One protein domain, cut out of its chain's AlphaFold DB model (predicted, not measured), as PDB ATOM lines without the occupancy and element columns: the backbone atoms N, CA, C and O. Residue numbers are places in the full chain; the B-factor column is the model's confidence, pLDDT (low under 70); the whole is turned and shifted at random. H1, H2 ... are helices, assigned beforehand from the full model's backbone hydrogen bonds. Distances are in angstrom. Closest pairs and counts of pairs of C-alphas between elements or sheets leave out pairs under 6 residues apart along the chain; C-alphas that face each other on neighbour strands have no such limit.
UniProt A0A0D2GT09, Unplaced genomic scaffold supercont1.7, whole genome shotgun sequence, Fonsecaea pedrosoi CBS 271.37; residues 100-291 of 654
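Overview. This is residues 100 to 291 of the 654 residues of an uncharacterized protein of Fonsecaea pedrosoi CBS 271.37 (UniProt A0A0D2GT09). One long helix, H2, runs through the middle of a helical domain, with a larger group of helices, H1, H6, H7, H9 and H10, towards its first residues and a smaller group, H3, H4 and H12, towards its last. The short H5 and H11 pack on H2, H8 lies at the rim of the larger group, and the unnamed tail, residues 268 to 291, folds back from the end of H12. The printed part has 192 residues with twelve named helices, H1 to H12 in order, and no named strand: all helix, its packing mostly crossed, with most touching helices at more than a shallow tilt. It is compact, with a radius of gyration of the C-alphas of 17.3 A and spans of 49 by 36 by 31 A.

Along the chain. H2, residues 122 to 142, is 30.2 A long, from C-alpha 122 at (187.473, 236.360, 358.770) to C-alpha 142 at (159.268, 246.955, 361.360). H1, residues 100 to 116, begins at (170.727, 236.799, 336.008) and is 24.3 A long. H3 is residues 146 to 157, 16.2 A, and H4 residues 164 to 177, 20.2 A. H5 is residues 183 to 186, H6 194 to 201, H7 204 to 211, H8 214 to 219, H9 225 to 233 and H10 236 to 245. H11 is residues 251 to 255, and H12, residues 258 to 267, ends at (171.839, 250.123, 377.365).

Arrangement. H2 is the hub, touching five helices. Its residues 133 to 138 touch H4, about perpendicular at 73 degrees, the C-alphas of Gln 134 and Asp 176 being closest at 4.8 A. H2 touches H6, C-alphas 128 and 201 closest at 5.0 A, H5, 135 and 185 at 5.6 A, H11, 129 and 253 at 6.1 A, and H3, 141 and 149 at 5.2 A. H3 and H4 form a helical hairpin, closest at C-alphas 156 and 170, 6.9 A. H4 touches H12, C-alphas 169 and 264 closest at 6.0 A. H1 touches, among them, H7, C-alphas 107 and 205 closest at 6.2 A, H9, 100 and 228 at 6.4 A, and H10, 108 and 239 at 7.6 A, the last at a shallow tilt of 25 degrees, the same way. H8 touches no helix. Every O i to N i+4 pair is within hydrogen-bond range in H1, H2, H3, H4, H6, H8, H10, H11 and H12, against 3 of 4 in H7 and 3 of 5 in H9; H5 is too short for such a pair.

Size, cuts and confidence. The C-alphas of Glu 101 and Asn 162 are the two farthest apart, 50.1 A. The printed part has no cut, and no link is long. The mean pLDDT of the printed part is 86.4, with residues 116 to 124, 191 to 192, 245 to 247 and 249 under 70.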
ATOM      1  N   ILE A 100     171.355 237.396 334.823       87.93
ATOM      2  CA  ILE A 100     170.727 236.799 336.008       87.93
ATOM      3  C   ILE A 100     171.231 235.370 336.228       87.93
ATOM      4  O   ILE A 100     171.668 235.040 337.325       87.93
ATOM      5  N   GLU A 101     171.227 234.523 335.195       80.52
ATOM      6  CA  GLU A 101     171.783 233.169 335.303       80.52
ATOM      7  C   GLU A 101     173.244 233.227 335.728       80.52
ATOM      8  O   GLU A 101     173.598 232.575 336.699       80.52
ATOM      9  N   ALA A 102     174.056 234.068 335.070       82.46
ATOM     10  CA  ALA A 102     175.465 234.294 335.393       82.46
ATOM     11  C   ALA A 102     175.682 234.707 336.860       82.46
ATOM     12  O   ALA A 102     176.663 234.282 337.474       82.46
ATOM     13  N   PHE A 103     174.780 235.521 337.416       90.83
ATOM     14  CA  PHE A 103     174.776 235.874 338.832       90.83
ATOM     15  C   PHE A 103     174.473 234.657 339.713       90.83
ATOM     16  O   PHE A 103     175.255 234.373 340.617       90.83
ATOM     17  N   MET A 104     173.416 233.894 339.410       84.87
ATOM     18  CA  MET A 104     173.073 232.686 340.170       84.87
ATOM     19  C   MET A 104     174.227 231.674 340.166       84.87
ATOM     20  O   MET A 104     174.552 231.129 341.213       84.87
ATOM     21  N   ILE A 105     174.923 231.494 339.034       77.93
ATOM     22  CA  ILE A 105     176.124 230.635 338.942       77.93
ATOM     23  C   ILE A 105     177.169 231.036 339.981       77.93
ATOM     24  O   ILE A 105     177.738 230.187 340.664       77.93
ATOM     25  N   LYS A 106     177.458 232.340 340.064       85.47
ATOM     26  CA  LYS A 106     178.447 232.865 341.005       85.47
ATOM     27  C   LYS A 106     177.973 232.713 342.439       85.47
ATOM     28  O   LYS A 106     178.785 232.339 343.273       85.47
ATOM     29  N   LEU A 107     176.689 232.950 342.700       88.94
ATOM     30  CA  LEU A 107     176.099 232.794 344.023       88.94
ATOM     31  C   LEU A 107     176.298 231.364 344.539       88.94
ATOM     32  O   LEU A 107     176.950 231.186 345.563       88.94
ATOM     33  N   TYR A 108     175.876 230.344 343.786       80.95
ATOM     34  CA  TYR A 108     176.095 228.940 344.160       80.95
ATOM     35  C   TYR A 108     177.579 228.585 344.300       80.95
ATOM     36  O   TYR A 108     177.970 227.941 345.267       80.95
ATOM     37  N   ALA A 109     178.428 229.015 343.362       77.84
ATOM     38  CA  ALA A 109     179.857 228.709 343.412       77.84
ATOM     39  C   ALA A 109     180.566 229.346 344.623       77.84
ATOM     40  O   ALA A 109     181.494 228.758 345.178       77.84
ATOM     41  N   GLU A 110     180.153 230.545 345.031       84.99
ATOM     42  CA  GLU A 110     180.698 231.235 346.202       84.99
ATOM     43  C   GLU A 110     180.177 230.626 347.510       84.99
ATOM     44  O   GLU A 110     180.974 230.427 348.426       84.99
ATOM     45  N   VAL A 111     178.898 230.233 347.574       82.91
ATOM     46  CA  VAL A 111     178.341 229.465 348.704       82.91
ATOM     47  C   VAL A 111     179.051 228.114 348.836       82.91
ATOM     48  O   VAL A 111     179.513 227.768 349.921       82.91
ATOM     49  N   HIS A 112     179.252 227.390 347.729       75.56
ATOM     50  CA  HIS A 112     180.039 226.151 347.694       75.56
ATOM     51  C   HIS A 112     181.443 226.349 348.263       75.56
ATOM     52  O   HIS A 112     181.949 225.548 349.052       75.56
ATOM     53  N   HIS A 113     182.102 227.426 347.827       76.61
ATOM     54  CA  HIS A 113     183.441 227.751 348.283       76.61
ATOM     55  C   HIS A 113     183.454 228.046 349.782       76.61
ATOM     56  O   HIS A 113     184.338 227.551 350.473       76.61
ATOM     57  N   ALA A 114     182.469 228.787 350.296       78.67
ATOM     58  CA  ALA A 114     182.335 229.051 351.722       78.67
ATOM     59  C   ALA A 114     182.089 227.769 352.535       78.67
ATOM     60  O   ALA A 114     182.677 227.617 353.601       78.67
ATOM     61  N   ALA A 115     181.286 226.837 352.016       73.67
ATOM     62  CA  ALA A 115     181.004 225.565 352.676       73.67
ATOM     63  C   ALA A 115     182.221 224.621 352.707       73.67
ATOM     64  O   ALA A 115     182.481 223.947 353.699       73.67
ATOM     65  N   THR A 116     183.005 224.587 351.627       67.05
ATOM     66  CA  THR A 116     184.161 223.680 351.494       67.05
ATOM     67  C   THR A 116     185.467 224.259 352.041       67.05
ATOM     68  O   THR A 116     186.376 223.515 352.430       67.05
ATOM     69  N   ALA A 117     185.603 225.584 352.097       68.96
ATOM     70  CA  ALA A 117     186.770 226.230 352.670       68.96
ATOM     71  C   ALA A 117     186.753 226.086 354.200       68.96
ATOM     72  O   ALA A 117     186.097 226.844 354.906       68.96
ATOM     73  N   LYS A 118     187.586 225.180 354.739       55.48
ATOM     74  CA  LYS A 118     187.822 225.031 356.198       55.48
ATOM     75  C   LYS A 118     188.176 226.346 356.906       55.48
ATOM     76  O   LYS A 118     188.045 226.463 358.120       55.48
ATOM     77  N   THR A 119     188.652 227.331 356.153       54.14
ATOM     78  CA  THR A 119     188.875 228.698 356.605       54.14
ATOM     79  C   THR A 119     187.984 229.630 355.796       54.14
ATOM     80  O   THR A 119     188.463 230.272 354.860       54.14
ATOM     81  N   ILE A 120     186.700 229.729 356.143       54.25
ATOM     82  CA  ILE A 120     185.923 230.924 355.795       54.25
ATOM     83  C   ILE A 120     186.780 232.105 356.262       54.25
ATOM     84  O   ILE A 120     187.141 232.179 357.443       54.25
ATOM     85  N   GLY A 121     187.216 232.963 355.336       61.85
ATOM     86  CA  GLY A 121     188.053 234.100 355.698       61.85
ATOM     87  C   GLY A 121     187.336 234.908 356.778       61.85
ATOM     88  O   GLY A 121     186.116 235.036 356.733       61.85
ATOM     89  N   GLN A 122     188.065 235.471 357.749       62.41
ATOM     90  CA  GLN A 122     187.473 236.360 358.770       62.41
ATOM     91  C   GLN A 122     186.547 237.422 358.143       62.41
ATOM     92  O   GLN A 122     185.533 237.788 358.723       62.41
ATOM     93  N   TRP A 123     186.878 237.842 356.920       62.33
ATOM     94  CA  TRP A 123     186.086 238.732 356.078       62.33
ATOM     95  C   TRP A 123     184.704 238.196 355.686       62.33
ATOM     96  O   TRP A 123     183.748 238.957 355.724       62.33
ATOM     97  N   ASP A 124     184.557 236.928 355.311       69.67
ATOM     98  CA  ASP A 124     183.252 236.393 354.904       69.67
ATOM     99  C   ASP A 124     182.325 236.226 356.110       69.67
ATOM    100  O   ASP A 124     181.168 236.624 356.038       69.67
ATOM    101  N   ARG A 125     182.863 235.781 357.257       73.87
ATOM    102  CA  ARG A 125     182.102 235.724 358.519       73.87
ATOM    103  C   ARG A 125     181.606 237.099 358.960       73.87
ATOM    104  O   ARG A 125     180.451 237.217 359.349       73.87
ATOM    105  N   TYR A 126     182.461 238.123 358.864       83.04
ATOM    106  CA  TYR A 126     182.095 239.496 359.217       83.04
ATOM    107  C   TYR A 126     180.869 239.971 358.438       83.04
ATOM    108  O   TYR A 126     179.929 240.486 359.030       83.04
ATOM    109  N   TRP A 127     180.854 239.782 357.118       81.46
ATOM    110  CA  TRP A 127     179.750 240.283 356.307       81.46
ATOM    111  C   TRP A 127     178.459 239.482 356.477       81.46
ATOM    112  O   TRP A 127     177.395 240.091 356.460       81.46
ATOM    113  N   THR A 128     178.536 238.159 356.667       83.22
ATOM    114  CA  THR A 128     177.350 237.365 357.027       83.22
ATOM    115  C   THR A 128     176.738 237.894 358.321       83.22
ATOM    116  O   THR A 128     175.554 238.212 358.355       83.22
ATOM    117  N   GLN A 129     177.558 238.085 359.356       86.59
ATOM    118  CA  GLN A 129     177.108 238.648 360.632       86.59
ATOM    119  C   GLN A 129     176.568 240.073 360.475       86.59
ATOM    120  O   GLN A 129     175.564 240.413 361.088       86.59
ATOM    121  N   HIS A 130     177.201 240.899 359.641       89.98
ATOM    122  CA  HIS A 130     176.786 242.278 359.404       89.98
ATOM    123  C   HIS A 130     175.403 242.368 358.744       89.98
ATOM    124  O   HIS A 130     174.548 243.075 359.267       89.98
ATOM    125  N   LEU A 131     175.157 241.623 357.656       91.73
ATOM    126  CA  LEU A 131     173.857 241.638 356.972       91.73
ATOM    127  C   LEU A 131     172.740 241.050 357.839       91.73
ATOM    128  O   LEU A 131     171.630 241.574 357.838       91.73
ATOM    129  N   LEU A 132     173.029 239.986 358.597       88.71
ATOM    130  CA  LEU A 132     172.055 239.398 359.518       88.71
ATOM    131  C   LEU A 132     171.720 240.340 360.674       88.71
ATOM    132  O   LEU A 132     170.550 240.497 361.011       88.71
ATOM    133  N   ARG A 133     172.729 241.015 361.240       91.29
ATOM    134  CA  ARG A 133     172.526 242.047 362.260       91.29
ATOM    135  C   ARG A 133     171.661 243.184 361.714       91.29
ATOM    136  O   ARG A 133     170.681 243.529 362.356       91.29
ATOM    137  N   GLN A 134     171.958 243.688 360.515       93.06
ATOM    138  CA  GLN A 134     171.156 244.725 359.856       93.06
ATOM    139  C   GLN A 134     169.707 244.288 359.643       93.06
ATOM    140  O   GLN A 134     168.798 244.983 360.082       93.06
ATOM    141  N   ALA A 135     169.482 243.126 359.022       91.72
ATOM    142  CA  ALA A 135     168.139 242.604 358.776       91.72
ATOM    143  C   ALA A 135     167.335 242.470 360.076       91.72
ATOM    144  O   ALA A 135     166.194 242.917 360.157       91.72
ATOM    145  N   ARG A 136     167.967 241.932 361.124       89.63
ATOM    146  CA  ARG A 136     167.363 241.762 362.445       89.63
ATOM    147  C   ARG A 136     167.054 243.091 363.139       89.63
ATOM    148  O   ARG A 136     165.967 243.243 363.693       89.63
ATOM    149  N   THR A 137     167.971 244.061 363.085       93.03
ATOM    150  CA  THR A 137     167.745 245.420 363.599       93.03
ATOM    151  C   THR A 137     166.581 246.084 362.875       93.03
ATOM    152  O   THR A 137     165.658 246.563 363.526       93.03
ATOM    153  N   LEU A 138     166.574 246.066 361.540       93.19
ATOM    154  CA  LEU A 138     165.498 246.647 360.734       93.19
ATOM    155  C   LEU A 138     164.150 245.997 361.055       93.19
ATOM    156  O   LEU A 138     163.164 246.697 361.278       93.19
ATOM    157  N   ARG A 139     164.122 244.668 361.188       90.13
ATOM    158  CA  ARG A 139     162.912 243.922 361.536       90.13
ATOM    159  C   ARG A 139     162.381 244.254 362.930       90.13
ATOM    160  O   ARG A 139     161.171 244.332 363.112       90.13
ATOM    161  N   PHE A 140     163.247 244.519 363.911       91.89
ATOM    162  CA  PHE A 140     162.816 244.994 365.232       91.89
ATOM    163  C   PHE A 140     162.022 246.309 365.160       91.89
ATOM    164  O   PHE A 140     161.068 246.473 365.920       91.89
ATOM    165  N   PHE A 141     162.377 247.216 364.245       91.72
ATOM    166  CA  PHE A 141     161.631 248.459 364.021       91.72
ATOM    167  C   PHE A 141     160.406 248.281 363.115       91.72
ATOM    168  O   PHE A 141     159.495 249.102 363.177       91.72
ATOM    169  N   ASP A 142     160.363 247.235 362.297       89.32
ATOM    170  CA  ASP A 142     159.268 246.955 361.360       89.32
ATOM    171  C   ASP A 142     158.078 246.220 362.010       89.32
ATOM    172  O   ASP A 142     156.932 246.458 361.646       89.32
ATOM    173  N   LEU A 143     158.326 245.360 363.007       87.89
ATOM    174  CA  LEU A 143     157.276 244.567 363.669       87.89
ATOM    175  C   LEU A 143     156.245 245.377 364.488       87.89
ATOM    176  O   LEU A 143     155.076 244.982 364.510       87.89
ATOM    177  N   PRO A 144     156.619 246.433 365.240       91.08
ATOM    178  CA  PRO A 144     155.653 247.223 365.995       91.08
ATOM    179  C   PRO A 144     154.759 248.078 365.090       91.08
ATOM    180  O   PRO A 144     155.066 248.354 363.936       91.08
ATOM    181  N   GLU A 145     153.658 248.587 365.646       92.80
ATOM    182  CA  GLU A 145     152.868 249.617 364.967       92.80
ATOM    183  C   GLU A 145     153.718 250.860 364.669       92.80
ATOM    184  O   GLU A 145     154.550 251.258 365.487       92.80
ATOM    185  N   ALA A 146     153.429 251.555 363.564       93.55
ATOM    186  CA  ALA A 146     154.204 252.710 363.099       93.55
ATOM    187  C   ALA A 146     154.471 253.775 364.188       93.55
ATOM    188  O   ALA A 146     155.558 254.349 364.243       93.55
ATOM    189  N   SER A 147     153.508 254.015 365.091       94.82
ATOM    190  CA  SER A 147     153.685 254.964 366.203       94.82
ATOM    191  C   SER A 147     154.739 254.503 367.216       94.82
ATOM    192  O   SER A 147     155.488 255.316 367.757       94.82
ATOM    193  N   THR A 148     154.800 253.200 367.478       94.62
ATOM    194  CA  THR A 148     155.756 252.556 368.380       94.62
ATOM    195  C   THR A 148     157.135 252.511 367.742       94.62
ATOM    196  O   THR A 148     158.111 252.901 368.380       94.62
ATOM    197  N   SER A 149     157.212 252.147 366.462       93.48
ATOM    198  CA  SER A 149     158.452 252.174 365.683       93.48
ATOM    199  C   SER A 149     159.079 253.565 365.664       93.48
ATOM    200  O   SER A 149     160.281 253.699 365.889       93.48
ATOM    201  N   GLN A 150     158.265 254.614 365.499       94.06
ATOM    202  CA  GLN A 150     158.737 255.995 365.572       94.06
ATOM    203  C   GLN A 150     159.310 256.335 366.957       94.06
ATOM    204  O   GLN A 150     160.397 256.902 367.040       94.06
ATOM    205  N   ARG A 151     158.633 255.959 368.053       94.85
ATOM    206  CA  ARG A 151     159.142 256.204 369.418       94.85
ATOM    207  C   ARG A 151     160.460 255.481 369.691       94.85
ATOM    208  O   ARG A 151     161.352 256.061 370.309       94.85
ATOM    209  N   LEU A 152     160.590 254.234 369.234       95.16
ATOM    210  CA  LEU A 152     161.829 253.464 369.344       95.16
ATOM    211  C   LEU A 152     162.961 254.133 368.552       95.16
ATOM    212  O   LEU A 152     164.039 254.353 369.103       95.16
ATOM    213  N   ALA A 153     162.699 254.523 367.302       94.50
ATOM    214  CA  ALA A 153     163.675 255.191 366.444       94.50
ATOM    215  C   ALA A 153     164.134 256.536 367.029       94.50
ATOM    216  O   ALA A 153     165.332 256.791 367.122       94.50
ATOM    217  N   GLU A 154     163.202 257.362 367.511       95.26
ATOM    218  CA  GLU A 154     163.528 258.627 368.178       95.26
ATOM    219  C   GLU A 154     164.371 258.423 369.441       95.26
ATOM    220  O   GLU A 154     165.237 259.244 369.747       95.26
ATOM    221  N   LYS A 155     164.120 257.347 370.195       95.78
ATOM    222  CA  LYS A 155     164.894 257.024 371.395       95.78
ATOM    223  C   LYS A 155     166.325 256.612 371.052       95.78
ATOM    224  O   LYS A 155     167.241 257.053 371.741       95.78
ATOM    225  N   LEU A 156     166.519 255.811 370.004       96.66
ATOM    226  CA  LEU A 156     167.853 255.462 369.513       96.66
ATOM    227  C   LEU A 156     168.598 256.697 369.001       96.66
ATOM    228  O   LEU A 156     169.746 256.912 369.385       96.66
ATOM    229  N   ASP A 157     167.949 257.521 368.178       95.49
ATOM    230  CA  ASP A 157     168.543 258.728 367.593       95.49
ATOM    231  C   ASP A 157     169.071 259.684 368.676       95.49
ATOM    232  O   ASP A 157     170.243 260.071 368.655       95.49
ATOM    233  N   LYS A 158     168.244 259.944 369.699       95.72
ATOM    234  CA  LYS A 158     168.552 260.821 370.842       95.72
ATOM    235  C   LYS A 158     169.477 260.193 371.892       95.72
ATOM    236  O   LYS A 158     169.817 260.866 372.862       95.72
ATOM    237  N   PHE A 159     169.846 258.917 371.764       96.08
ATOM    238  CA  PHE A 159     170.717 258.269 372.743       96.08
ATOM    239  C   PHE A 159     172.143 258.825 372.651       96.08
ATOM    240  O   PHE A 159     172.785 258.753 371.596       96.08
ATOM    241  N   GLU A 160     172.645 259.314 373.785       93.77
ATOM    242  CA  GLU A 160     174.003 259.815 373.968       93.77
ATOM    243  C   GLU A 160     174.601 259.233 375.252       93.77
ATOM    244  O   GLU A 160     173.966 259.229 376.307       93.77
ATOM    245  N   SER A 161     175.846 258.765 375.171       94.39
ATOM    246  CA  SER A 161     176.611 258.306 376.327       94.39
ATOM    247  C   SER A 161     178.092 258.632 376.168       94.39
ATOM    248  O   SER A 161     178.637 258.636 375.062       94.39
ATOM    249  N   ASN A 162     178.745 258.894 377.301       94.60
ATOM    250  CA  ASN A 162     180.193 259.078 377.380       94.60
ATOM    251  C   ASN A 162     180.947 257.750 377.532       94.60
ATOM    252  O   ASN A 162     182.172 257.729 377.384       94.60
ATOM    253  N   ASP A 163     180.250 256.650 377.836       96.81
ATOM    254  CA  ASP A 163     180.875 255.337 377.929       96.81
ATOM    255  C   ASP A 163     181.198 254.790 376.519       96.81
ATOM    256  O   ASP A 163     180.314 254.721 375.656       96.81
ATOM    257  N   PRO A 164     182.451 254.379 376.241       96.03
ATOM    258  CA  PRO A 164     182.836 253.891 374.918       96.03
ATOM    259  C   PRO A 164     182.098 252.627 374.454       96.03
ATOM    260  O   PRO A 164     181.978 252.417 373.244       96.03
ATOM    261  N   LYS A 165     181.656 251.757 375.376       94.58
ATOM    262  CA  LYS A 165     180.881 250.555 375.042       94.58
ATOM    263  C   LYS A 165     179.464 250.963 374.654       94.58
ATOM    264  O   LYS A 165     179.005 250.558 373.591       94.58
ATOM    265  N   GLU A 166     178.814 251.791 375.467       96.86
ATOM    266  CA  GLU A 166     177.449 252.261 375.200       96.86
ATOM    267  C   GLU A 166     177.362 253.028 373.883       96.86
ATOM    268  O   GLU A 166     176.495 252.747 373.055       96.86
ATOM    269  N   LYS A 167     178.326 253.922 373.639       96.35
ATOM    270  CA  LYS A 167     178.432 254.639 372.368       96.35
ATOM    271  C   LYS A 167     178.569 253.681 371.186       96.35
ATOM    272  O   LYS A 167     177.856 253.827 370.205       96.35
ATOM    273  N   ARG A 168     179.432 252.664 371.289       95.51
ATOM    274  CA  ARG A 168     179.608 251.671 370.218       95.51
ATOM    275  C   ARG A 168     178.314 250.920 369.909       95.51
ATOM    276  O   ARG A 168     178.043 250.678 368.742       95.51
ATOM    277  N   VAL A 169     177.558 250.524 370.931       95.39
ATOM    278  CA  VAL A 169     176.291 249.791 370.765       95.39
ATOM    279  C   VAL A 169     175.247 250.669 370.073       95.39
ATOM    280  O   VAL A 169     174.612 250.228 369.118       95.39
ATOM    281  N   ALA A 170     175.113 251.925 370.505       96.21
ATOM    282  CA  ALA A 170     174.198 252.873 369.882       96.21
ATOM    283  C   ALA A 170     174.606 253.213 368.440       96.21
ATOM    284  O   ALA A 170     173.760 253.163 367.552       96.21
ATOM    285  N   ASP A 171     175.888 253.499 368.193       95.83
ATOM    286  CA  ASP A 171     176.418 253.808 366.858       95.83
ATOM    287  C   ASP A 171     176.189 252.628 365.898       95.83
ATOM    288  O   ASP A 171     175.686 252.812 364.795       95.83
ATOM    289  N   LEU A 172     176.452 251.396 366.345       94.78
ATOM    290  CA  LEU A 172     176.200 250.191 365.554       94.78
ATOM    291  C   LEU A 172     174.724 250.026 365.171       94.78
ATOM    292  O   LEU A 172     174.440 249.622 364.042       94.78
ATOM    293  N   ALA A 173     173.794 250.308 366.085       95.22
ATOM    294  CA  ALA A 173     172.363 250.243 365.801       95.22
ATOM    295  C   ALA A 173     171.897 251.388 364.885       95.22
ATOM    296  O   ALA A 173     171.052 251.159 364.024       95.22
ATOM    297  N   LYS A 174     172.469 252.594 365.025       96.27
ATOM    298  CA  LYS A 174     172.231 253.727 364.113       96.27
ATOM    299  C   LYS A 174     172.707 253.397 362.694       96.27
ATOM    300  O   LYS A 174     171.949 253.571 361.747       96.27
ATOM    301  N   ASP A 175     173.896 252.815 362.562       94.74
ATOM    302  CA  ASP A 175     174.448 252.366 361.278       94.74
ATOM    303  C   ASP A 175     173.598 251.262 360.617       94.74
ATOM    304  O   ASP A 175     173.581 251.135 359.394       94.74
ATOM    305  N   ASP A 176     172.907 250.432 361.405       94.32
ATOM    306  CA  ASP A 176     172.039 249.378 360.868       94.32
ATOM    307  C   ASP A 176     170.734 249.910 360.281       94.32
ATOM    308  O   ASP A 176     170.217 249.332 359.323       94.32
ATOM    309  N   VAL A 177     170.190 250.981 360.867       92.70
ATOM    310  CA  VAL A 177     168.963 251.619 360.376       92.70
ATOM    311  C   VAL A 177     169.244 252.627 359.261       92.70
ATOM    312  O   VAL A 177     168.393 252.815 358.395       92.70
ATOM    313  N   ASP A 178     170.441 253.221 359.229       93.12
ATOM    314  CA  ASP A 178     170.883 254.174 358.202       93.12
ATOM    315  C   ASP A 178     171.526 253.478 356.991       93.12
ATOM    316  O   ASP A 178     172.649 253.769 356.569       93.12
ATOM    317  N   ILE A 179     170.813 252.510 356.414       91.66
ATOM    318  CA  ILE A 179     171.247 251.843 355.185       91.66
ATOM    319  C   ILE A 179     170.437 252.296 353.976       91.66
ATOM    320  O   ILE A 179     169.237 252.568 354.026       91.66
ATOM    321  N   SER A 180     171.092 252.294 352.820       88.39
ATOM    322  CA  SER A 180     170.394 252.437 351.545       88.39
ATOM    323  C   SER A 180     169.620 251.163 351.204       88.39
ATOM    324  O   SER A 180     170.061 250.055 351.495       88.39
ATOM    325  N   HIS A 181     168.495 251.316 350.500       90.21
ATOM    326  CA  HIS A 181     167.717 250.197 349.955       90.21
ATOM    327  C   HIS A 181     167.213 249.180 351.000       90.21
ATOM    328  O   HIS A 181     167.183 247.986 350.711       90.21
ATOM    329  N   VAL A 182     166.758 249.656 352.167       90.92
ATOM    330  CA  VAL A 182     166.209 248.866 353.295       90.92
ATOM    331  C   VAL A 182     165.356 247.669 352.857       90.92
ATOM    332  O   VAL A 182     165.591 246.547 353.307       90.92
ATOM    333  N   GLN A 183     164.426 247.885 351.918       89.69
ATOM    334  CA  GLN A 183     163.507 246.849 351.439       89.69
ATOM    335  C   GLN A 183     164.222 245.572 350.974       89.69
ATOM    336  O   GLN A 183     163.712 244.482 351.162       89.69
ATOM    337  N   ARG A 184     165.435 245.675 350.425       92.14
ATOM    338  CA  ARG A 184     166.173 244.526 349.885       92.14
ATOM    339  C   ARG A 184     166.633 243.529 350.945       92.14
ATOM    340  O   ARG A 184     166.805 242.360 350.617       92.14
ATOM    341  N   LEU A 185     166.884 243.992 352.172       91.68
ATOM    342  CA  LEU A 185     167.141 243.115 353.317       91.68
ATOM    343  C   LEU A 185     165.828 242.642 353.938       91.68
ATOM    344  O   LEU A 185     165.712 241.463 354.255       91.68
ATOM    345  N   MET A 186     164.838 243.533 354.044       89.11
ATOM    346  CA  MET A 186     163.511 243.206 354.581       89.11
ATOM    347  C   MET A 186     162.781 242.135 353.763       89.11
ATOM    348  O   MET A 186     162.097 241.296 354.334       89.11
ATOM    349  N   ASP A 187     163.013 242.087 352.452       88.38
ATOM    350  CA  ASP A 187     162.532 241.042 351.545       88.38
ATOM    351  C   ASP A 187     162.992 239.616 351.941       88.38
ATOM    352  O   ASP A 187     162.469 238.639 351.408       88.38
ATOM    353  N   PHE A 188     163.989 239.467 352.823       88.66
ATOM    354  CA  PHE A 188     164.399 238.177 353.402       88.66
ATOM    355  C   PHE A 188     163.893 237.955 354.836       88.66
ATOM    356  O   PHE A 188     164.100 236.882 355.402       88.66
ATOM    357  N   CYS A 189     163.301 238.974 355.458       83.35
ATOM    358  CA  CYS A 189     162.681 238.862 356.777       83.35
ATOM    359  C   CYS A 189     161.253 238.315 356.666       83.35
ATOM    360  O   CYS A 189     160.809 237.590 357.546       83.35
ATOM    361  N   ASP A 190     160.552 238.648 355.582       77.00
ATOM    362  CA  ASP A 190     159.298 238.012 355.182       77.00
ATOM    363  C   ASP A 190     159.621 236.893 354.184       77.00
ATOM    364  O   ASP A 190     160.435 237.122 353.292       77.00
ATOM    365  N   GLU A 191     159.018 235.701 354.317       68.40
ATOM    366  CA  GLU A 191     159.270 234.523 353.461       68.40
ATOM    367  C   GLU A 191     159.725 234.883 352.023       68.40
ATOM    368  O   GLU A 191     158.992 235.549 351.272       68.40
ATOM    369  N   PRO A 192     160.907 234.430 351.566       63.43
ATOM    370  CA  PRO A 192     161.724 233.336 352.089       63.43
ATOM    371  C   PRO A 192     162.679 233.780 353.218       63.43
ATOM    372  O   PRO A 192     163.393 234.767 353.076       63.43
ATOM    373  N   SER A 193     162.684 233.007 354.309       76.75
ATOM    374  CA  SER A 193     163.197 233.329 355.654       76.75
ATOM    375  C   SER A 193     164.646 233.846 355.765       76.75
ATOM    376  O   SER A 193     165.465 233.723 354.849       76.75
ATOM    377  N   LEU A 194     165.014 234.337 356.961       84.16
ATOM    378  CA  LEU A 194     166.374 234.790 357.317       84.16
ATOM    379  C   LEU A 194     167.454 233.717 357.103       84.16
ATOM    380  O   LEU A 194     168.641 234.023 356.932       84.16
ATOM    381  N   LEU A 195     167.049 232.448 357.052       81.79
ATOM    382  CA  LEU A 195     167.896 231.345 356.624       81.79
ATOM    383  C   LEU A 195     168.444 231.565 355.207       81.79
ATOM    384  O   LEU A 195     169.647 231.416 354.973       81.79
ATOM    385  N   LEU A 196     167.591 231.962 354.260       87.98
ATOM    386  CA  LEU A 196     168.007 232.199 352.881       87.98
ATOM    387  C   LEU A 196     168.985 233.374 352.789       87.98
ATOM    388  O   LEU A 196     169.965 233.290 352.041       87.98
ATOM    389  N   LEU A 197     168.765 234.436 353.576       90.71
ATOM    390  CA  LEU A 197     169.719 235.540 353.700       90.71
ATOM    391  C   LEU A 197     171.067 235.041 354.215       90.71
ATOM    392  O   LEU A 197     172.098 235.404 353.649       90.71
ATOM    393  N   THR A 198     171.060 234.176 355.232       87.35
ATOM    394  CA  THR A 198     172.284 233.581 355.782       87.35
ATOM    395  C   THR A 198     173.055 232.848 354.695       87.35
ATOM    396  O   THR A 198     174.227 233.145 354.494       87.35
ATOM    397  N   ILE A 199     172.403 231.968 353.929       87.30
ATOM    398  CA  ILE A 199     173.035 231.231 352.823       87.30
ATOM    399  C   ILE A 199     173.597 232.207 351.777       87.30
ATOM    400  O   ILE A 199     174.769 232.126 351.402       87.30
ATOM    401  N   CYS A 200     172.788 233.169 351.330       91.36
ATOM    402  CA  CYS A 200     173.172 234.112 350.283       91.36
ATOM    403  C   CYS A 200     174.299 235.061 350.715       91.36
ATOM    404  O   CYS A 200     175.135 235.425 349.888       91.36
ATOM    405  N   ALA A 201     174.385 235.432 351.993       91.20
ATOM    406  CA  ALA A 201     175.381 236.375 352.503       91.20
ATOM    407  C   ALA A 201     176.833 235.880 352.359       91.20
ATOM    408  O   ALA A 201     177.759 236.693 352.275       91.20
ATOM    409  N   HIS A 202     177.048 234.566 352.230       87.20
ATOM    410  CA  HIS A 202     178.368 234.006 351.926       87.20
ATOM    411  C   HIS A 202     178.819 234.250 350.484       87.20
ATOM    412  O   HIS A 202     180.013 234.180 350.181       87.20
ATOM    413  N   SER A 203     177.895 234.604 349.591       89.88
ATOM    414  CA  SER A 203     178.229 235.059 348.250       89.88
ATOM    415  C   SER A 203     178.705 236.514 348.285       89.88
ATOM    416  O   SER A 203     177.992 237.440 348.670       89.88
ATOM    417  N   LYS A 204     179.937 236.755 347.825       90.40
ATOM    418  CA  LYS A 204     180.423 238.114 347.547       90.40
ATOM    419  C   LYS A 204     179.554 238.799 346.495       90.40
ATOM    420  O   LYS A 204     179.196 239.957 346.666       90.40
ATOM    421  N   SER A 205     179.211 238.086 345.427       93.11
ATOM    422  CA  SER A 205     178.357 238.600 344.361       93.11
ATOM    423  C   SER A 205     177.007 239.074 344.911       93.11
ATOM    424  O   SER A 205     176.536 240.135 344.505       93.11
ATOM    425  N   PHE A 206     176.424 238.344 345.867       94.94
ATOM    426  CA  PHE A 206     175.214 238.748 346.581       94.94
ATOM    427  C   PHE A 206     175.418 239.991 347.451       94.94
ATOM    428  O   PHE A 206     174.661 240.949 347.311       94.94
ATOM    429  N   ARG A 207     176.469 240.021 348.284       93.25
ATOM    430  CA  ARG A 207     176.811 241.192 349.116       93.25
ATOM    431  C   ARG A 207     177.003 242.460 348.287       93.25
ATOM    432  O   ARG A 207     176.501 243.515 348.650       93.25
ATOM    433  N   ASP A 208     177.670 242.347 347.143       93.14
ATOM    434  CA  ASP A 208     177.846 243.467 346.220       93.14
ATOM    435  C   ASP A 208     176.506 243.873 345.572       93.14
ATOM    436  O   ASP A 208     176.302 245.039 345.255       93.14
ATOM    437  N   ALA A 209     175.589 242.931 345.331       94.49
ATOM    438  CA  ALA A 209     174.306 243.208 344.687       94.49
ATOM    439  C   ALA A 209     173.273 243.839 345.627       94.49
ATOM    440  O   ALA A 209     172.522 244.703 345.176       94.49
ATOM    441  N   ILE A 210     173.239 243.439 346.900       93.27
ATOM    442  CA  ILE A 210     172.233 243.933 347.848       93.27
ATOM    443  C   ILE A 210     172.421 245.427 348.140       93.27
ATOM    444  O   ILE A 210     171.443 246.170 348.129       93.27
ATOM    445  N   VAL A 211     173.672 245.895 348.237       92.27
ATOM    446  CA  VAL A 211     174.008 247.310 348.496       92.27
ATOM    447  C   VAL A 211     174.045 248.192 347.240       92.27
ATOM    448  O   VAL A 211     173.933 249.409 347.341       92.27
ATOM    449  N   ARG A 212     174.208 247.607 346.044       92.85
ATOM    450  CA  ARG A 212     174.392 248.355 344.786       92.85
ATOM    451  C   ARG A 212     173.071 248.869 344.221       92.85
ATOM    452  O   ARG A 212     172.164 248.084 343.949       92.85
ATOM    453  N   SER A 213     172.989 250.154 343.900       93.56
ATOM    454  CA  SER A 213     171.792 250.745 343.293       93.56
ATOM    455  C   SER A 213     171.467 250.156 341.908       93.56
ATOM    456  O   SER A 213     172.320 249.618 341.192       93.56
ATOM    457  N   ASP A 214     170.214 250.287 341.465       93.14
ATOM    458  CA  ASP A 214     169.828 249.844 340.114       93.14
ATOM    459  C   ASP A 214     170.487 250.697 339.015       93.14
ATOM    460  O   ASP A 214     170.736 250.214 337.909       93.14
ATOM    461  N   VAL A 215     170.830 251.955 339.318       94.26
ATOM    462  CA  VAL A 215     171.578 252.841 338.412       94.26
ATOM    463  C   VAL A 215     172.994 252.306 338.185       94.26
ATOM    464  O   VAL A 215     173.423 252.168 337.039       94.26
ATOM    465  N   GLU A 216     173.697 251.940 339.257       94.93
ATOM    466  CA  GLU A 216     175.029 251.331 339.169       94.93
ATOM    467  C   GLU A 216     174.982 249.960 338.497       94.93
ATOM    468  O   GLU A 216     175.858 249.638 337.693       94.93
ATOM    469  N   SER A 217     173.944 249.167 338.775       94.47
ATOM    470  CA  SER A 217     173.745 247.865 338.135       94.47
ATOM    471  C   SER A 217     173.644 248.012 336.613       94.47
ATOM    472  O   SER A 217     174.368 247.328 335.887       94.47
ATOM    473  N   ARG A 218     172.862 248.985 336.118       93.87
ATOM    474  CA  ARG A 218     172.801 249.317 334.683       93.87
ATOM    475  C   ARG A 218     174.153 249.763 334.127       93.87
ATOM    476  O   ARG A 218     174.560 249.279 333.073       93.87
ATOM    477  N   ALA A 219     174.869 250.634 334.839       94.69
ATOM    478  CA  ALA A 219     176.182 251.123 334.410       94.69
ATOM    479  C   ALA A 219     177.238 250.003 334.312       94.69
ATOM    480  O   ALA A 219     178.097 250.032 333.434       94.69
ATOM    481  N   GLN A 220     177.156 248.992 335.181       93.42
ATOM    482  CA  GLN A 220     178.077 247.848 335.230       93.42
ATOM    483  C   GLN A 220     177.593 246.626 334.428       93.42
ATOM    484  O   GLN A 220     178.218 245.560 334.497       93.42
ATOM    485  N   ALA A 221     176.481 246.752 333.693       91.23
ATOM    486  CA  ALA A 221     175.814 245.647 333.001       91.23
ATOM    487  C   ALA A 221     175.542 244.430 333.917       91.23
ATOM    488  O   ALA A 221     175.680 243.275 333.503       91.23
ATOM    489  N   GLN A 222     175.190 244.698 335.176       93.27
ATOM    490  CA  GLN A 222     174.729 243.714 336.151       93.27
ATOM    491  C   GLN A 222     173.193 243.706 336.208       93.27
ATOM    492  O   GLN A 222     172.566 244.730 335.926       93.27
ATOM    493  N   PRO A 223     172.569 242.574 336.573       93.19
ATOM    494  CA  PRO A 223     171.128 242.531 336.790       93.19
ATOM    495  C   PRO A 223     170.714 243.467 337.936       93.19
ATOM    496  O   PRO A 223     171.412 243.589 338.945       93.19
ATOM    497  N   GLU A 224     169.578 244.136 337.746       94.45
ATOM    498  CA  GLU A 224     168.957 245.001 338.754       94.45
ATOM    499  C   GLU A 224     168.337 244.156 339.874       94.45
ATOM    500  O   GLU A 224     167.941 243.009 339.646       94.45
ATOM    501  N   TRP A 225     168.190 244.716 341.076       93.89
ATOM    502  CA  TRP A 225     167.702 243.939 342.221       93.89
ATOM    503  C   TRP A 225     166.292 243.386 342.002       93.89
ATOM    504  O   TRP A 225     166.039 242.212 342.267       93.89
ATOM    505  N   ARG A 226     165.415 244.192 341.385       91.58
ATOM    506  CA  ARG A 226     164.052 243.789 340.986       91.58
ATOM    507  C   ARG A 226     164.003 242.565 340.062       91.58
ATOM    508  O   ARG A 226     162.953 241.955 339.918       91.58
ATOM    509  N   GLN A 227     165.114 242.224 339.406       92.34
ATOM    510  CA  GLN A 227     165.250 241.021 338.578       92.34
ATOM    511  C   GLN A 227     165.925 239.869 339.335       92.34
ATOM    512  O   GLN A 227     165.668 238.706 339.032       92.34
ATOM    513  N   LEU A 228     166.804 240.186 340.289       92.57
ATOM    514  CA  LEU A 228     167.557 239.211 341.075       92.57
ATOM    515  C   LEU A 228     166.709 238.558 342.160       92.57
ATOM    516  O   LEU A 228     166.654 237.332 342.212       92.57
ATOM    517  N   TYR A 229     166.054 239.354 343.005       92.19
ATOM    518  CA  TYR A 229     165.342 238.836 344.172       92.19
ATOM    519  C   TYR A 229     164.256 237.808 343.806       92.19
ATOM    520  O   TYR A 229     164.302 236.709 344.359       92.19
ATOM    521  N   PRO A 230     163.383 238.038 342.796       90.11
ATOM    522  CA  PRO A 230     162.425 237.018 342.372       90.11
ATOM    523  C   PRO A 230     163.093 235.706 341.953       90.11
ATOM    524  O   PRO A 230     162.545 234.633 342.187       90.11
ATOM    525  N   LYS A 231     164.298 235.768 341.365       87.07
ATOM    526  CA  LYS A 231     165.029 234.573 340.937       87.07
ATOM    527  C   LYS A 231     165.715 233.846 342.089       87.07
ATOM    528  O   LYS A 231     165.824 232.625 342.033       87.07
ATOM    529  N   ILE A 232     166.173 234.575 343.104       90.01
ATOM    530  CA  ILE A 232     166.687 233.999 344.352       90.01
ATOM    531  C   ILE A 232     165.541 233.305 345.094       90.01
ATOM    532  O   ILE A 232     165.686 232.138 345.443       90.01
ATOM    533  N   LYS A 233     164.387 233.973 345.224       87.53
ATOM    534  CA  LYS A 233     163.170 233.421 345.832       87.53
ATOM    535  C   LYS A 233     162.678 232.165 345.108       87.53
ATOM    536  O   LYS A 233     162.492 231.140 345.744       87.53
ATOM    537  N   GLU A 234     162.600 232.182 343.774       82.42
ATOM    538  CA  GLU A 234     162.270 230.993 342.958       82.42
ATOM    539  C   GLU A 234     163.236 229.811 343.190       82.42
ATOM    540  O   GLU A 234     162.916 228.668 342.878       82.42
ATOM    541  N   ARG A 235     164.456 230.069 343.677       80.25
ATOM    542  CA  ARG A 235     165.497 229.056 343.899       80.25
ATOM    543  C   ARG A 235     165.804 228.839 345.376       80.25
ATOM    544  O   ARG A 235     166.828 228.227 345.669       80.25
ATOM    545  N   ALA A 236     164.935 229.304 346.272       82.51
ATOM    546  CA  ALA A 236     165.138 229.220 347.710       82.51
ATOM    547  C   ALA A 236     165.299 227.763 348.170       82.51
ATOM    548  O   ALA A 236     166.298 227.447 348.812       82.51
ATOM    549  N   SER A 237     164.425 226.862 347.708       76.54
ATOM    550  CA  SER A 237     164.535 225.417 347.934       76.54
ATOM    551  C   SER A 237     165.903 224.914 347.463       76.54
ATOM    552  O   SER A 237     166.698 224.403 348.241       76.54
ATOM    553  N   SER A 238     166.262 225.126 346.194       75.83
ATOM    554  CA  SER A 238     167.545 224.638 345.666       75.83
ATOM    555  C   SER A 238     168.764 225.191 346.427       75.83
ATOM    556  O   SER A 238     169.763 224.486 346.553       75.83
ATOM    557  N   LEU A 239     168.703 226.416 346.957       81.20
ATOM    558  CA  LEU A 239     169.757 226.990 347.802       81.20
ATOM    559  C   LEU A 239     169.816 226.343 349.188       81.20
ATOM    560  O   LEU A 239     170.909 226.085 349.688       81.20
ATOM    561  N   GLU A 240     168.667 226.043 349.785       78.23
ATOM    562  CA  GLU A 240     168.580 225.304 351.043       78.23
ATOM    563  C   GLU A 240     169.110 223.871 350.892       78.23
ATOM    564  O   GLU A 240     169.960 223.446 351.674       78.23
ATOM    565  N   LEU A 241     168.681 223.153 349.846       71.22
ATOM    566  CA  LEU A 241     169.194 221.822 349.502       71.22
ATOM    567  C   LEU A 241     170.713 221.839 349.388       71.22
ATOM    568  O   LEU A 241     171.404 220.984 349.935       71.22
ATOM    569  N   PHE A 242     171.220 222.834 348.669       72.96
ATOM    570  CA  PHE A 242     172.639 223.019 348.450       72.96
ATOM    571  C   PHE A 242     173.398 223.251 349.759       72.96
ATOM    572  O   PHE A 242     174.423 222.624 350.012       72.96
ATOM    573  N   ALA A 243     172.904 224.141 350.619       75.76
ATOM    574  CA  ALA A 243     173.525 224.395 351.912       75.76
ATOM    575  C   ALA A 243     173.566 223.109 352.768       75.76
ATOM    576  O   ALA A 243     174.597 222.765 353.350       75.76
ATOM    577  N   ARG A 244     172.474 222.339 352.765       71.98
ATOM    578  CA  ARG A 244     172.334 221.063 353.480       71.98
ATOM    579  C   ARG A 244     173.321 219.993 353.039       71.98
ATOM    580  O   ARG A 244     174.043 219.434 353.871       71.98
ATOM    581  N   THR A 245     173.387 219.715 351.738       62.58
ATOM    582  CA  THR A 245     174.266 218.665 351.199       62.58
ATOM    583  C   THR A 245     175.741 218.944 351.493       62.58
ATOM    584  O   THR A 245     176.531 218.008 351.613       62.58
ATOM    585  N   HIS A 246     176.112 220.209 351.712       67.16
ATOM    586  CA  HIS A 246     177.474 220.627 352.039       67.16
ATOM    587  C   HIS A 246     177.782 220.803 353.536       67.16
ATOM    588  O   HIS A 246     178.860 221.303 353.859       67.16
ATOM    589  N   LYS A 247     176.898 220.376 354.452       65.92
ATOM    590  CA  LYS A 247     177.047 220.602 355.910       65.92
ATOM    591  C   LYS A 247     177.261 222.078 356.247       65.92
ATOM    592  O   LYS A 247     178.132 222.433 357.043       65.92
ATOM    593  N   PHE A 248     176.555 222.954 355.546       72.10
ATOM    594  CA  PHE A 248     176.738 224.375 355.737       72.10
ATOM    595  C   PHE A 248     176.176 224.789 357.100       72.10
ATOM    596  O   PHE A 248     174.969 224.818 357.283       72.10
ATOM    597  N   GLU A 249     177.040 225.090 358.068       69.61
ATOM    598  CA  GLU A 249     176.610 225.556 359.391       69.61
ATOM    599  C   GLU A 249     176.162 227.026 359.309       69.61
ATOM    600  O   GLU A 249     176.992 227.939 359.286       69.61
ATOM    601  N   TRP A 250     174.850 227.269 359.237       73.05
ATOM    602  CA  TRP A 250     174.263 228.618 359.196       73.05
ATOM    603  C   TRP A 250     173.782 229.118 360.567       73.05
ATOM    604  O   TRP A 250     173.764 230.323 360.816       73.05
ATOM    605  N   THR A 251     173.427 228.210 361.477       72.37
ATOM    606  CA  THR A 251     172.798 228.525 362.771       72.37
ATOM    607  C   THR A 251     173.717 229.325 363.694       72.37
ATOM    608  O   THR A 251     173.296 230.311 364.297       72.37
ATOM    609  N   ASP A 252     175.005 228.980 363.736       74.22
ATOM    610  CA  ASP A 252     176.001 229.721 364.517       74.22
ATOM    611  C   ASP A 252     176.098 231.191 364.083       74.22
ATOM    612  O   ASP A 252     176.289 232.082 364.910       74.22
ATOM    613  N   ALA A 253     175.955 231.466 362.781       76.64
ATOM    614  CA  ALA A 253     176.010 232.827 362.257       76.64
ATOM    615  C   ALA A 253     174.794 233.662 362.687       76.64
ATOM    616  O   ALA A 253     174.949 234.867 362.887       76.64
ATOM    617  N   LEU A 254     173.632 233.023 362.864       73.29
ATOM    618  CA  LEU A 254     172.385 233.651 363.312       73.29
ATOM    619  C   LEU A 254     172.401 234.006 364.805       73.29
ATOM    620  O   LEU A 254     171.812 235.009 365.192       73.29
ATOM    621  N   PHE A 255     173.094 233.233 365.643       78.77
ATOM    622  CA  PHE A 255     173.157 233.498 367.088       78.77
ATOM    623  C   PHE A 255     174.384 234.303 367.529       78.77
ATOM    624  O   PHE A 255     174.408 234.828 368.643       78.77
ATOM    625  N   ALA A 256     175.391 234.461 366.662       80.70
ATOM    626  CA  ALA A 256     176.663 235.114 366.991       80.70
ATOM    627  C   ALA A 256     176.547 236.570 367.486       80.70
ATOM    628  O   ALA A 256     177.516 237.109 368.020       80.70
ATOM    629  N   PHE A 257     175.402 237.222 367.285       83.68
ATOM    630  CA  PHE A 257     175.159 238.621 367.633       83.68
ATOM    631  C   PHE A 257     174.066 238.812 368.697       83.68
ATOM    632  O   PHE A 257     173.640 239.943 368.911       83.68
ATOM    633  N   ASN A 258     173.608 237.753 369.378       88.28
ATOM    634  CA  ASN A 258     172.604 237.887 370.447       88.28
ATOM    635  C   ASN A 258     173.061 238.863 371.541       88.28
ATOM    636  O   ASN A 258     172.303 239.752 371.915       88.28
ATOM    637  N   ASP A 259     174.330 238.782 371.955       90.12
ATOM    638  CA  ASP A 259     174.912 239.681 372.960       90.12
ATOM    639  C   ASP A 259     174.831 241.160 372.552       90.12
ATOM    640  O   ASP A 259     174.621 242.025 373.395       90.12
ATOM    641  N   HIS A 260     174.964 241.466 371.255       91.16
ATOM    642  CA  HIS A 260     174.829 242.836 370.753       91.16
ATOM    643  C   HIS A 260     173.410 243.374 370.972       91.16
ATOM    644  O   HIS A 260     173.237 244.544 371.310       91.16
ATOM    645  N   PHE A 261     172.395 242.528 370.790       93.49
ATOM    646  CA  PHE A 261     170.999 242.915 370.974       93.49
ATOM    647  C   PHE A 261     170.598 242.981 372.443       93.49
ATOM    648  O   PHE A 261     169.881 243.902 372.822       93.49
ATOM    649  N   GLU A 262     171.134 242.096 373.281       94.07
ATOM    650  CA  GLU A 262     171.003 242.206 374.738       94.07
ATOM    651  C   GLU A 262     171.636 243.495 375.270       94.07
ATOM    652  O   GLU A 262     171.025 244.215 376.062       94.07
ATOM    653  N   ASP A 263     172.837 243.835 374.789       95.32
ATOM    654  CA  ASP A 263     173.496 245.098 375.109       95.32
ATOM    655  C   ASP A 263     172.644 246.288 374.636       95.32
ATOM    656  O   ASP A 263     172.442 247.229 375.399       95.32
ATOM    657  N   LEU A 264     172.089 246.253 373.418       95.55
ATOM    658  CA  LEU A 264     171.225 247.320 372.898       95.55
ATOM    659  C   LEU A 264     169.964 247.508 373.751       95.55
ATOM    660  O   LEU A 264     169.610 248.639 374.096       95.55
ATOM    661  N   LEU A 265     169.308 246.411 374.130       95.79
ATOM    662  CA  LEU A 265     168.133 246.432 374.996       95.79
ATOM    663  C   LEU A 265     168.479 246.958 376.395       95.79
ATOM    664  O   LEU A 265     167.775 247.817 376.916       95.79
ATOM    665  N   THR A 266     169.596 246.514 376.972       94.88
ATOM    666  CA  THR A 266     170.023 246.867 378.336       94.88
ATOM    667  C   THR A 266     170.584 248.286 378.448       94.88
ATOM    668  O   THR A 266     170.485 248.901 379.508       94.88
ATOM    669  N   ILE A 267     171.188 248.809 377.380       96.26
ATOM    670  CA  ILE A 267     171.839 250.123 377.365       96.26
ATOM    671  C   ILE A 267     170.873 251.190 376.852       96.26
ATOM    672  O   ILE A 267     170.585 252.156 377.555       96.26
ATOM    673  N   VAL A 268     170.344 251.016 375.638       96.17
ATOM    674  CA  VAL A 268     169.522 252.041 374.980       96.17
ATOM    675  C   VAL A 268     168.069 251.936 375.430       96.17
ATOM    676  O   VAL A 268     167.433 252.955 375.704       96.17
ATOM    677  N   TYR A 269     167.533 250.720 375.566       95.46
ATOM    678  CA  TYR A 269     166.102 250.492 375.802       95.46
ATOM    679  C   TYR A 269     165.725 250.025 377.213       95.46
ATOM    680  O   TYR A 269     164.562 249.689 377.422       95.46
ATOM    681  N   LYS A 270     166.632 250.105 378.196       90.27
ATOM    682  CA  LYS A 270     166.441 249.584 379.565       90.27
ATOM    683  C   LYS A 270     165.083 249.917 380.189       90.27
ATOM    684  O   LYS A 270     164.408 249.052 380.730       90.27
ATOM    685  N   ASP A 271     164.685 251.183 380.072       89.30
ATOM    686  CA  ASP A 271     163.438 251.720 380.631       89.30
ATOM    687  C   ASP A 271     162.386 252.005 379.538       89.30
ATOM    688  O   ASP A 271     161.524 252.875 379.674       89.30
ATOM    689  N   CYS A 272     162.488 251.344 378.379       92.87
ATOM    690  CA  CYS A 272     161.549 251.499 377.273       92.87
ATOM    691  C   CYS A 272     160.412 250.479 377.382       92.87
ATOM    692  O   CYS A 272     160.602 249.299 377.103       92.87
ATOM    693  N   ARG A 273     159.201 250.940 377.721       93.05
ATOM    694  CA  ARG A 273     158.012 250.067 377.759       93.05
ATOM    695  C   ARG A 273     157.725 249.404 376.410       93.05
ATOM    696  O   ARG A 273     157.296 248.259 376.392       93.05
ATOM    697  N   ASP A 274     158.007 250.102 375.310       91.56
ATOM    698  CA  ASP A 274     157.813 249.594 373.946       91.56
ATOM    699  C   ASP A 274     158.762 248.421 373.603       91.56
ATOM    700  O   ASP A 274     158.464 247.636 372.709       91.56
ATOM    701  N   ALA A 275     159.874 248.265 374.334       91.58
ATOM    702  CA  ALA A 275     160.801 247.136 374.208       91.58
ATOM    703  C   ALA A 275     160.576 246.050 375.283       91.58
ATOM    704  O   ALA A 275     161.357 245.107 375.391       91.58
ATOM    705  N   SER A 276     159.525 246.167 376.101       90.56
ATOM    706  CA  SER A 276     159.242 245.212 377.176       90.56
ATOM    707  C   SER A 276     158.958 243.813 376.627       90.56
ATOM    708  O   SER A 276     158.179 243.649 375.690       90.56
ATOM    709  N   GLY A 277     159.553 242.791 377.247       89.75
ATOM    710  CA  GLY A 277     159.415 241.391 376.824       89.75
ATOM    711  C   GLY A 277     160.240 241.021 375.590       89.75
ATOM    712  O   GLY A 277     160.167 239.877 375.139       89.75
ATOM    713  N   LYS A 278     161.020 241.965 375.047       90.61
ATOM    714  CA  LYS A 278     162.007 241.687 374.008       90.61
ATOM    715  C   LYS A 278     163.336 241.294 374.647       90.61
ATOM    716  O   LYS A 278     163.750 241.916 375.620       90.61
ATOM    717  N   ASP A 279     163.982 240.288 374.085       90.06
ATOM    718  CA  ASP A 279     165.293 239.787 374.490       90.06
ATOM    719  C   ASP A 279     166.128 239.424 373.255       90.06
ATOM    720  O   ASP A 279     165.668 239.477 372.113       90.06
ATOM    721  N   GLY A 280     167.377 239.037 373.468       84.09
ATOM    722  CA  GLY A 280     168.290 238.600 372.423       84.09
ATOM    723  C   GLY A 280     167.844 237.330 371.699       84.09
ATOM    724  O   GLY A 280     168.410 237.032 370.649       84.09
ATOM    725  N   ALA A 281     166.839 236.592 372.183       83.27
ATOM    726  CA  ALA A 281     166.260 235.454 371.474       83.27
ATOM    727  C   ALA A 281     165.137 235.890 370.517       83.27
ATOM    728  O   ALA A 281     165.098 235.408 369.390       83.27
ATOM    729  N   ASN A 282     164.297 236.855 370.907       86.41
ATOM    730  CA  ASN A 282     163.107 237.271 370.155       86.41
ATOM    731  C   ASN A 282     163.192 238.684 369.515       86.41
ATOM    732  O   ASN A 282     162.207 239.213 368.981       86.41
ATOM    733  N   PHE A 283     164.361 239.335 369.574       89.73
ATOM    734  CA  PHE A 283     164.592 240.661 368.992       89.73
ATOM    735  C   PHE A 283     164.462 240.620 367.464       89.73
ATOM    736  O   PHE A 283     165.378 240.180 366.781       89.73
ATOM    737  N   GLY A 284     163.324 241.035 366.906       84.95
ATOM    738  CA  GLY A 284     163.112 241.079 365.450       84.95
ATOM    739  C   GLY A 284     163.088 239.717 364.738       84.95
ATOM    740  O   GLY A 284     162.973 239.697 363.523       84.95
ATOM    741  N   ILE A 285     163.213 238.601 365.462       80.72
ATOM    742  CA  ILE A 285     163.210 237.227 364.939       80.72
ATOM    743  C   ILE A 285     162.366 236.388 365.892       80.72
ATOM    744  O   ILE A 285     162.649 236.379 367.085       80.72
ATOM    745  N   GLY A 286     161.345 235.705 365.390       77.49
ATOM    746  CA  GLY A 286     160.615 234.656 366.097       77.49
ATOM    747  C   GLY A 286     161.066 233.253 365.686       77.49
ATOM    748  O   GLY A 286     161.804 233.078 364.717       77.49
ATOM    749  N   ASP A 287     160.570 232.235 366.392       72.71
ATOM    750  CA  ASP A 287     160.837 230.825 366.063       72.71
ATOM    751  C   ASP A 287     160.440 230.478 364.618       72.71
ATOM    752  O   ASP A 287     161.094 229.663 363.966       72.71
ATOM    753  N   ASP A 288     159.397 231.132 364.096       74.17
ATOM    754  CA  ASP A 288     158.927 230.970 362.720       74.17
ATOM    755  C   ASP A 288     159.901 231.546 361.680       74.17
ATOM    756  O   ASP A 288     160.063 230.963 360.611       74.17
ATOM    757  N   ASP A 289     160.619 232.626 362.001       76.34
ATOM    758  CA  ASP A 289     161.580 233.270 361.089       76.34
ATOM    759  C   ASP A 289     162.859 232.434 360.906       76.34
ATOM    760  O   ASP A 289     163.603 232.605 359.935       76.34
ATOM    761  N   LEU A 290     163.124 231.528 361.853       73.89
ATOM    762  CA  LEU A 290     164.227 230.569 361.811       73.89
ATOM    763  C   LEU A 290     163.835 229.246 361.153       73.89
ATOM    764  O   LEU A 290     164.701 228.383 360.977       73.89
ATOM    765  N   LYS A 291     162.556 229.060 360.799       75.53
ATOM    766  CA  LYS A 291     162.129 227.825 360.154       75.53
ATOM    767  C   LYS A 291     162.837 227.665 358.816       75.53
ATOM    768  O   LYS A 291     162.895 228.551 357.959       75.53
TER     769      LYS A 291